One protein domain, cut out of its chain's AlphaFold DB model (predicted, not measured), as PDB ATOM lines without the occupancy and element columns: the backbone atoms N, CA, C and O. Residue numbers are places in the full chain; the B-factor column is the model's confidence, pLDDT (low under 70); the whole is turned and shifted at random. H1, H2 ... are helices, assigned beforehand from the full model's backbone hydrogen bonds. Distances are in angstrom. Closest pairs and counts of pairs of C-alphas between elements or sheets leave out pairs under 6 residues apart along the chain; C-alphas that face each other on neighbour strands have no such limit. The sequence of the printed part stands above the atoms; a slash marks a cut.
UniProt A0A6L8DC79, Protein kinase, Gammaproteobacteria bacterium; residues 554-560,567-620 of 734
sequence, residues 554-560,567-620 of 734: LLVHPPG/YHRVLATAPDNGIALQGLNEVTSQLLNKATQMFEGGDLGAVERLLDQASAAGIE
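This is residues 554 to 560 and 567 to 620 of the 734 residues of the protein "Protein kinase" of Gammaproteobacteria bacterium (UniProt A0A6L8DC79). One long helix, H2, makes the length of a rod, and two shorter helices fold back along it in two helical hairpins, H1 near the first end of H2 and H3 over its later half. H1 and H3 keep apart from each other, and the separate stretch 554 to 560 lies to one side of H2 and H3. You have 61 printed residues with three named helices, in the order H1, H2, H3, and no named strand: an all helix domain. It is only just loose, close to compact, with a radius of gyration of the C-alphas of 12.8 A and spans of 40 by 19 by 17 A.

Start at Leu 554, C-alpha (150.073, -12.405, -49.696); residues 554 to 560 hold no named element. Beyond the cut, find C-alpha 567 at (153.930, -5.417, -59.483), where H1, residues 567 to 573, begins. H2, residues 578 to 600, runs 33.2 A. H3, residues 604 to 616, runs 18.6 A and ends at C-alpha 616 (145.571, 1.001, -50.263).

Look first at residues 580 to 584, the part of H2 that touches H1: the closest C-alphas, of Tyr 567 and Ala 580, are 5.1 A apart. This hairpin has a shallow tilt of 28 degrees, opposite ways. Then look at residues 591 to 599, the part of H2 that touches H3; the closest C-alphas, of Ala 595 and Val 607, are 5.6 A apart. This second hairpin has a shallow tilt of 15 degrees, opposite ways. In H1, H2 and H3 every O i to N i+4 pair is within hydrogen-bond range.

The two C-alphas farthest apart, of Thr 573 and Gly 602, are 40.4 A apart. At the cut, residues 561 to 566 are not printed, and C-alphas 560 and 567 are 11.6 A apart. The links H1 to H2 and H2 to H3 are tight. The mean pLDDT of the printed part is 90.6, and no printed residue is under 70.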
ATOM      1  N   LEU A 554     149.711 -13.727 -50.223       93.19
ATOM      2  CA  LEU A 554     150.073 -12.405 -49.696       93.19
ATOM      3  C   LEU A 554     149.808 -11.330 -50.760       93.19
ATOM      4  O   LEU A 554     150.720 -10.737 -51.336       93.19
ATOM      5  N   LEU A 555     148.520 -11.143 -51.063       92.69
ATOM      6  CA  LEU A 555     148.044 -10.347 -52.198       92.69
ATOM      7  C   LEU A 555     148.246  -8.841 -51.992       92.69
ATOM      8  O   LEU A 555     148.930  -8.200 -52.785       92.69
ATOM      9  N   VAL A 556     147.684  -8.306 -50.904       92.75
ATOM     10  CA  VAL A 556     147.658  -6.865 -50.564       92.75
ATOM     11  C   VAL A 556     148.179  -6.583 -49.147       92.75
ATOM     12  O   VAL A 556     148.238  -5.447 -48.696       92.75
ATOM     13  N   HIS A 557     148.593  -7.631 -48.433       88.06
ATOM     14  CA  HIS A 557     149.145  -7.563 -47.083       88.06
ATOM     15  C   HIS A 557     150.316  -8.557 -46.956       88.06
ATOM     16  O   HIS A 557     150.214  -9.653 -47.518       88.06
ATOM     17  N   PRO A 558     151.394  -8.248 -46.201       90.38
ATOM     18  CA  PRO A 558     151.658  -7.011 -45.448       90.38
ATOM     19  C   PRO A 558     152.040  -5.813 -46.337       90.38
ATOM     20  O   PRO A 558     152.490  -6.016 -47.467       90.38
ATOM     21  N   PRO A 559     151.876  -4.569 -45.850       85.06
ATOM     22  CA  PRO A 559     152.316  -3.380 -46.578       85.06
ATOM     23  C   PRO A 559     153.836  -3.399 -46.777       85.06
ATOM     24  O   PRO A 559     154.585  -3.848 -45.905       85.06
ATOM     25  N   GLY A 560     154.307  -2.926 -47.927       80.44
ATOM     26  CA  GLY A 560     155.729  -2.865 -48.274       80.44
ATOM     27  C   GLY A 560     156.298  -4.124 -48.940       80.44
ATOM     28  O   GLY A 560     157.414  -4.062 -49.470       80.44
ATOM     29  N   TYR A 567     154.305  -5.638 -58.085       95.56
ATOM     30  CA  TYR A 567     153.930  -5.417 -59.483       95.56
ATOM     31  C   TYR A 567     153.852  -3.924 -59.830       95.56
ATOM     32  O   TYR A 567     154.370  -3.519 -60.869       95.56
ATOM     33  N   HIS A 568     153.321  -3.074 -58.946       94.19
ATOM     34  CA  HIS A 568     153.326  -1.623 -59.160       94.19
ATOM     35  C   HIS A 568     154.738  -1.019 -59.196       94.19
ATOM     36  O   HIS A 568     154.986  -0.117 -59.994       94.19
ATOM     37  N   ARG A 569     155.698  -1.525 -58.406       93.88
ATOM     38  CA  ARG A 569     157.113  -1.104 -58.498       93.88
ATOM     39  C   ARG A 569     157.726  -1.445 -59.855       93.88
ATOM     40  O   ARG A 569     158.498  -0.649 -60.390       93.88
ATOM     41  N   VAL A 570     157.365  -2.597 -60.422       94.56
ATOM     42  CA  VAL A 570     157.761  -2.952 -61.790       94.56
ATOM     43  C   VAL A 570     157.149  -1.970 -62.785       94.56
ATOM     44  O   VAL A 570     157.885  -1.418 -63.596       94.56
ATOM     45  N   LEU A 571     155.852  -1.674 -62.675       92.81
ATOM     46  CA  LEU A 571     155.161  -0.737 -63.570       92.81
ATOM     47  C   LEU A 571     155.655   0.711 -63.447       92.81
ATOM     48  O   LEU A 571     155.664   1.436 -64.434       92.81
ATOM     49  N   ALA A 572     156.137   1.125 -62.273       91.50
ATOM     50  CA  ALA A 572     156.767   2.433 -62.091       91.50
ATOM     51  C   ALA A 572     158.075   2.575 -62.892       91.50
ATOM     52  O   ALA A 572     158.447   3.683 -63.268       91.50
ATOM     53  N   THR A 573     158.764   1.458 -63.150       87.50
ATOM     54  CA  THR A 573     159.997   1.424 -63.953       87.50
ATOM     55  C   THR A 573     159.704   1.117 -65.425       87.50
ATOM     56  O   THR A 573     160.342   1.675 -66.311       87.50
ATOM     57  N   ALA A 574     158.740   0.234 -65.687       87.81
ATOM     58  CA  ALA A 574     158.350  -0.242 -67.009       87.81
ATOM     59  C   ALA A 574     156.810  -0.279 -67.122       87.81
ATOM     60  O   ALA A 574     156.210  -1.323 -66.847       87.81
ATOM     61  N   PRO A 575     156.168   0.835 -67.528       90.00
ATOM     62  CA  PRO A 575     154.706   0.962 -67.558       90.00
ATOM     63  C   PRO A 575     154.001  -0.077 -68.436       90.00
ATOM     64  O   PRO A 575     152.934  -0.565 -68.075       90.00
ATOM     65  N   ASP A 576     154.631  -0.475 -69.542       89.38
ATOM     66  CA  ASP A 576     154.064  -1.414 -70.519       89.38
ATOM     67  C   ASP A 576     154.441  -2.882 -70.234       89.38
ATOM     68  O   ASP A 576     154.346  -3.751 -71.104       89.38
ATOM     69  N   ASN A 577     154.907  -3.195 -69.018       92.06
ATOM     70  CA  ASN A 577     155.289  -4.560 -68.670       92.06
ATOM     71  C   ASN A 577     154.053  -5.475 -68.576       92.06
ATOM     72  O   ASN A 577     153.361  -5.523 -67.556       92.06
ATOM     73  N   GLY A 578     153.817  -6.257 -69.633       91.31
ATOM     74  CA  GLY A 578     152.660  -7.151 -69.731       91.31
ATOM     75  C   GLY A 578     152.563  -8.194 -68.612       91.31
ATOM     76  O   GLY A 578     151.460  -8.507 -68.174       91.31
ATOM     77  N   ILE A 579     153.694  -8.684 -68.088       93.38
ATOM     78  CA  ILE A 579     153.705  -9.672 -66.993       93.38
ATOM     79  C   ILE A 579     153.219  -9.029 -65.691       93.38
ATOM     80  O   ILE A 579     152.456  -9.648 -64.952       93.38
ATOM     81  N   ALA A 580     153.636  -7.793 -65.404       94.31
ATOM     82  CA  ALA A 580     153.180  -7.077 -64.216       94.31
ATOM     83  C   ALA A 580     151.689  -6.715 -64.299       94.31
ATOM     84  O   ALA A 580     150.968  -6.918 -63.323       94.31
ATOM     85  N   LEU A 581     151.213  -6.258 -65.465       93.88
ATOM     86  CA  LEU A 581     149.789  -5.982 -65.703       93.88
ATOM     87  C   LEU A 581     148.931  -7.244 -65.542       93.88
ATOM     88  O   LEU A 581     147.930  -7.238 -64.825       93.88
ATOM     89  N   GLN A 582     149.347  -8.354 -66.155       94.38
ATOM     90  CA  GLN A 582     148.673  -9.640 -65.990       94.38
ATOM     91  C   GLN A 582     148.709 -10.107 -64.527       94.38
ATOM     92  O   GLN A 582     147.695 -10.558 -63.994       94.38
ATOM     93  N   GLY A 583     149.855  -9.960 -63.858       92.94
ATOM     94  CA  GLY A 583     150.025 -10.297 -62.448       92.94
ATOM     95  C   GLY A 583     149.053  -9.547 -61.538       92.94
ATOM     96  O   GLY A 583     148.444 -10.170 -60.669       92.94
ATOM     97  N   LEU A 584     148.848  -8.246 -61.769       94.31
ATOM     98  CA  LEU A 584     147.852  -7.448 -61.047       94.31
ATOM     99  C   LEU A 584     146.426  -7.926 -61.308       94.31
ATOM    100  O   LEU A 584     145.671  -8.087 -60.354       94.31
ATOM    101  N   ASN A 585     146.066  -8.230 -62.555       92.69
ATOM    102  CA  ASN A 585     144.739  -8.770 -62.870       92.69
ATOM    103  C   ASN A 585     144.474 -10.086 -62.125       92.69
ATOM    104  O   ASN A 585     143.409 -10.274 -61.538       92.69
ATOM    105  N   GLU A 586     145.467 -10.975 -62.082       93.94
ATOM    106  CA  GLU A 586     145.373 -12.236 -61.345       93.94
ATOM    107  C   GLU A 586     145.285 -12.019 -59.823       93.94
ATOM    108  O   GLU A 586     144.545 -12.736 -59.146       93.94
ATOM    109  N   VAL A 587     145.996 -11.023 -59.274       94.88
ATOM    110  CA  VAL A 587     145.856 -10.605 -57.867       94.88
ATOM    111  C   VAL A 587     144.431 -10.120 -57.590       94.88
ATOM    112  O   VAL A 587     143.817 -10.583 -56.627       94.88
ATOM    113  N   THR A 588     143.882  -9.259 -58.447       93.06
ATOM    114  CA  THR A 588     142.516  -8.734 -58.331       93.06
ATOM    115  C   THR A 588     141.484  -9.859 -58.355       93.06
ATOM    116  O   THR A 588     140.628  -9.921 -57.475       93.06
ATOM    117  N   SER A 589     141.589 -10.811 -59.289       91.75
ATOM    118  CA  SER A 589     140.667 -11.955 -59.347       91.75
ATOM    119  C   SER A 589     140.729 -12.833 -58.092       91.75
ATOM    120  O   SER A 589     139.692 -13.236 -57.567       91.75
ATOM    121  N   GLN A 590     141.928 -13.122 -57.572       93.75
ATOM    122  CA  GLN A 590     142.068 -13.895 -56.331       93.75
ATOM    123  C   GLN A 590     141.504 -13.143 -55.121       93.75
ATOM    124  O   GLN A 590     140.896 -13.760 -54.244       93.75
ATOM    125  N   LEU A 591     141.671 -11.821 -55.085       93.50
ATOM    126  CA  LEU A 591     141.137 -10.975 -54.026       93.50
ATOM    127  C   LEU A 591     139.607 -10.949 -54.047       93.50
ATOM    128  O   LEU A 591     138.995 -11.149 -53.001       93.50
ATOM    129  N   LEU A 592     138.997 -10.789 -55.224       90.69
ATOM    130  CA  LEU A 592     137.541 -10.823 -55.390       90.69
ATOM    131  C   LEU A 592     136.949 -12.179 -55.000       90.69
ATOM    132  O   LEU A 592     135.953 -12.232 -54.285       90.69
ATOM    133  N   ASN A 593     137.588 -13.285 -55.389       91.75
ATOM    134  CA  ASN A 593     137.150 -14.620 -54.973       91.75
ATOM    135  C   ASN A 593     137.201 -14.787 -53.448       91.75
ATOM    136  O   ASN A 593     136.266 -15.316 -52.850       91.75
ATOM    137  N   LYS A 594     138.272 -14.302 -52.807       90.94
ATOM    138  CA  LYS A 594     138.412 -14.343 -51.348       90.94
ATOM    139  C   LYS A 594     137.368 -13.467 -50.651       90.94
ATOM    140  O   LYS A 594     136.775 -13.906 -49.671       90.94
ATOM    141  N   ALA A 595     137.119 -12.266 -51.168       90.12
ATOM    142  CA  ALA A 595     136.098 -11.364 -50.649       90.12
ATOM    143  C   ALA A 595     134.694 -11.982 -50.762       90.12
ATOM    144  O   ALA A 595     133.955 -11.968 -49.783       90.12
ATOM    145  N   THR A 596     134.358 -12.610 -51.894       89.88
ATOM    146  CA  THR A 596     133.074 -13.307 -52.086       89.88
ATOM    147  C   THR A 596     132.899 -14.468 -51.104       89.88
ATOM    148  O   THR A 596     131.847 -14.588 -50.487       89.88
ATOM    149  N   GLN A 597     133.938 -15.280 -50.878       90.12
ATOM    150  CA  GLN A 597     133.884 -16.367 -49.888       90.12
ATOM    151  C   GLN A 597     133.676 -15.850 -48.457       90.12
ATOM    152  O   GLN A 597     132.937 -16.445 -47.678       90.12
ATOM    153  N   MET A 598     134.330 -14.743 -48.098       89.62
ATOM    154  CA  MET A 598     134.169 -14.118 -46.780       89.62
ATOM    155  C   MET A 598     132.781 -13.489 -46.616       89.62
ATOM    156  O   MET A 598     132.206 -13.560 -45.532       89.62
ATOM    157  N   PHE A 599     132.231 -12.942 -47.701       89.25
ATOM    158  CA  PHE A 599     130.873 -12.413 -47.756       89.25
ATOM    159  C   PHE A 599     129.830 -13.516 -47.528       89.25
ATOM    160  O   PHE A 599     128.969 -13.374 -46.668       89.25
ATOM    161  N   GLU A 600     129.954 -14.656 -48.216       86.62
ATOM    162  CA  GLU A 600     129.093 -15.833 -48.003       86.62
ATOM    163  C   GLU A 600     129.231 -16.421 -46.588       86.62
ATOM    164  O   GLU A 600     128.286 -17.000 -46.056       86.62
ATOM    165  N   GLY A 601     130.396 -16.247 -45.958       85.88
ATOM    166  CA  GLY A 601     130.649 -16.630 -44.568       85.88
ATOM    167  C   GLY A 601     130.049 -15.689 -43.514       85.88
ATOM    168  O   GLY A 601     130.110 -16.015 -42.329       85.88
ATOM    169  N   GLY A 602     129.489 -14.539 -43.910       83.69
ATOM    170  CA  GLY A 602     128.829 -13.579 -43.016       83.69
ATOM    171  C   GLY A 602     129.757 -12.655 -42.211       83.69
ATOM    172  O   GLY A 602     129.272 -11.870 -41.400       83.69
ATOM    173  N   ASP A 603     131.079 -12.695 -42.418       87.31
ATOM    174  CA  ASP A 603     132.032 -11.795 -41.743       87.31
ATOM    175  C   ASP A 603     132.231 -10.497 -42.546       87.31
ATOM    176  O   ASP A 603     133.274 -10.257 -43.163       87.31
ATOM    177  N   LEU A 604     131.197  -9.650 -42.547       89.12
ATOM    178  CA  LEU A 604     131.161  -8.395 -43.308       89.12
ATOM    179  C   LEU A 604     132.308  -7.437 -42.930       89.12
ATOM    180  O   LEU A 604     132.899  -6.802 -43.801       89.12
ATOM    181  N   GLY A 605     132.697  -7.389 -41.651       88.75
ATOM    182  CA  GLY A 605     133.794  -6.532 -41.183       88.75
ATOM    183  C   GLY A 605     135.183  -7.017 -41.615       88.75
ATOM    184  O   GLY A 605     136.139  -6.241 -41.689       88.75
ATOM    185  N   ALA A 606     135.352  -8.309 -41.900       89.31
ATOM    186  CA  ALA A 606     136.573  -8.803 -42.524       89.31
ATOM    187  C   ALA A 606     136.602  -8.543 -44.041       89.31
ATOM    188  O   ALA A 606     137.690  -8.308 -44.573       89.31
ATOM    189  N   VAL A 607     135.442  -8.523 -44.714       91.81
ATOM    190  CA  VAL A 607     135.327  -8.102 -46.124       91.81
ATOM    191  C   VAL A 607     135.700  -6.626 -46.275       91.81
ATOM    192  O   VAL A 607     136.560  -6.311 -47.093       91.81
ATOM    193  N   GLU A 608     135.142  -5.741 -45.444       91.50
ATOM    194  CA  GLU A 608     135.440  -4.298 -45.455       91.50
ATOM    195  C   GLU A 608     136.951  -4.030 -45.331       91.50
ATOM    196  O   GLU A 608     137.564  -3.421 -46.207       91.50
ATOM    197  N   ARG A 609     137.598  -4.623 -44.315       91.88
ATOM    198  CA  ARG A 609     139.052  -4.500 -44.109       91.88
ATOM    199  C   ARG A 609     139.878  -5.014 -45.289       91.88
ATOM    200  O   ARG A 609     140.955  -4.480 -45.551       91.88
ATOM    201  N   LEU A 610     139.428  -6.070 -45.968       91.56
ATOM    202  CA  LEU A 610     140.124  -6.613 -47.137       91.56
ATOM    203  C   LEU A 610     140.034  -5.653 -48.331       91.56
ATOM    204  O   LEU A 610     141.025  -5.481 -49.042       91.56
ATOM    205  N   LEU A 611     138.877  -5.020 -48.537       90.44
ATOM    206  CA  LEU A 611     138.662  -4.045 -49.608       90.44
ATOM    207  C   LEU A 611     139.453  -2.755 -49.365       90.44
ATOM    208  O   LEU A 611     140.072  -2.242 -50.297       90.44
ATOM    209  N   ASP A 612     139.537  -2.295 -48.117       90.12
ATOM    210  CA  ASP A 612     140.386  -1.159 -47.738       90.12
ATOM    211  C   ASP A 612     141.867  -1.437 -48.010       90.12
ATOM    212  O   ASP A 612     142.578  -0.602 -48.575       90.12
ATOM    213  N   GLN A 613     142.339  -2.638 -47.659       91.00
ATOM    214  CA  GLN A 613     143.708  -3.068 -47.961       91.00
ATOM    215  C   GLN A 613     143.958  -3.150 -49.469       91.00
ATOM    216  O   GLN A 613     145.034  -2.772 -49.927       91.00
ATOM    217  N   ALA A 614     142.977  -3.616 -50.244       90.44
ATOM    218  CA  ALA A 614     143.076  -3.675 -51.699       90.44
ATOM    219  C   ALA A 614     143.205  -2.283 -52.325       90.44
ATOM    220  O   ALA A 614     144.087  -2.059 -53.153       90.44
ATOM    221  N   SER A 615     142.377  -1.341 -51.873       89.06
ATOM    222  CA  SER A 615     142.436   0.061 -52.291       89.06
ATOM    223  C   SER A 615     143.788   0.695 -51.939       89.06
ATOM    224  O   SER A 615     144.445   1.288 -52.795       89.06
ATOM    225  N   ALA A 616     144.274   0.487 -50.710       88.25
ATOM    226  CA  ALA A 616     145.571   1.001 -50.263       88.25
ATOM    227  C   ALA A 616     146.762   0.420 -51.046       88.25
ATOM    228  O   ALA A 616     147.770   1.103 -51.230       88.25
ATOM    229  N   ALA A 617     146.649  -0.822 -51.519       87.69
ATOM    230  CA  ALA A 617     147.669  -1.484 -52.327       87.69
ATOM    231  C   ALA A 617     147.653  -1.071 -53.814       87.69
ATOM    232  O   ALA A 617     148.506  -1.537 -54.568       87.69
ATOM    233  N   GLY A 618     146.725  -0.198 -54.232       86.12
ATOM    234  CA  GLY A 618     146.658   0.346 -55.592       86.12
ATOM    235  C   GLY A 618     145.776  -0.436 -56.568       86.12
ATOM    236  O   GLY A 618     145.850  -0.194 -57.772       86.12
ATOM    237  N   ILE A 619     144.931  -1.352 -56.080       90.06
ATOM    238  CA  ILE A 619     143.961  -2.062 -56.927       90.06
ATOM    239  C   ILE A 619     142.898  -1.079 -57.435       90.06
ATOM    240  O   ILE A 619     142.398  -0.240 -56.683       90.06
ATOM    241  N   GLU A 620     142.534  -1.186 -58.714       85.88
ATOM    242  CA  GLU A 620     141.567  -0.281 -59.335       85.88
ATOM    243  C   GLU A 620     140.199  -0.326 -58.646       85.88
ATOM    244  O   GLU A 620     139.576  -1.381 -58.511       85.88
TER     245      GLU A 620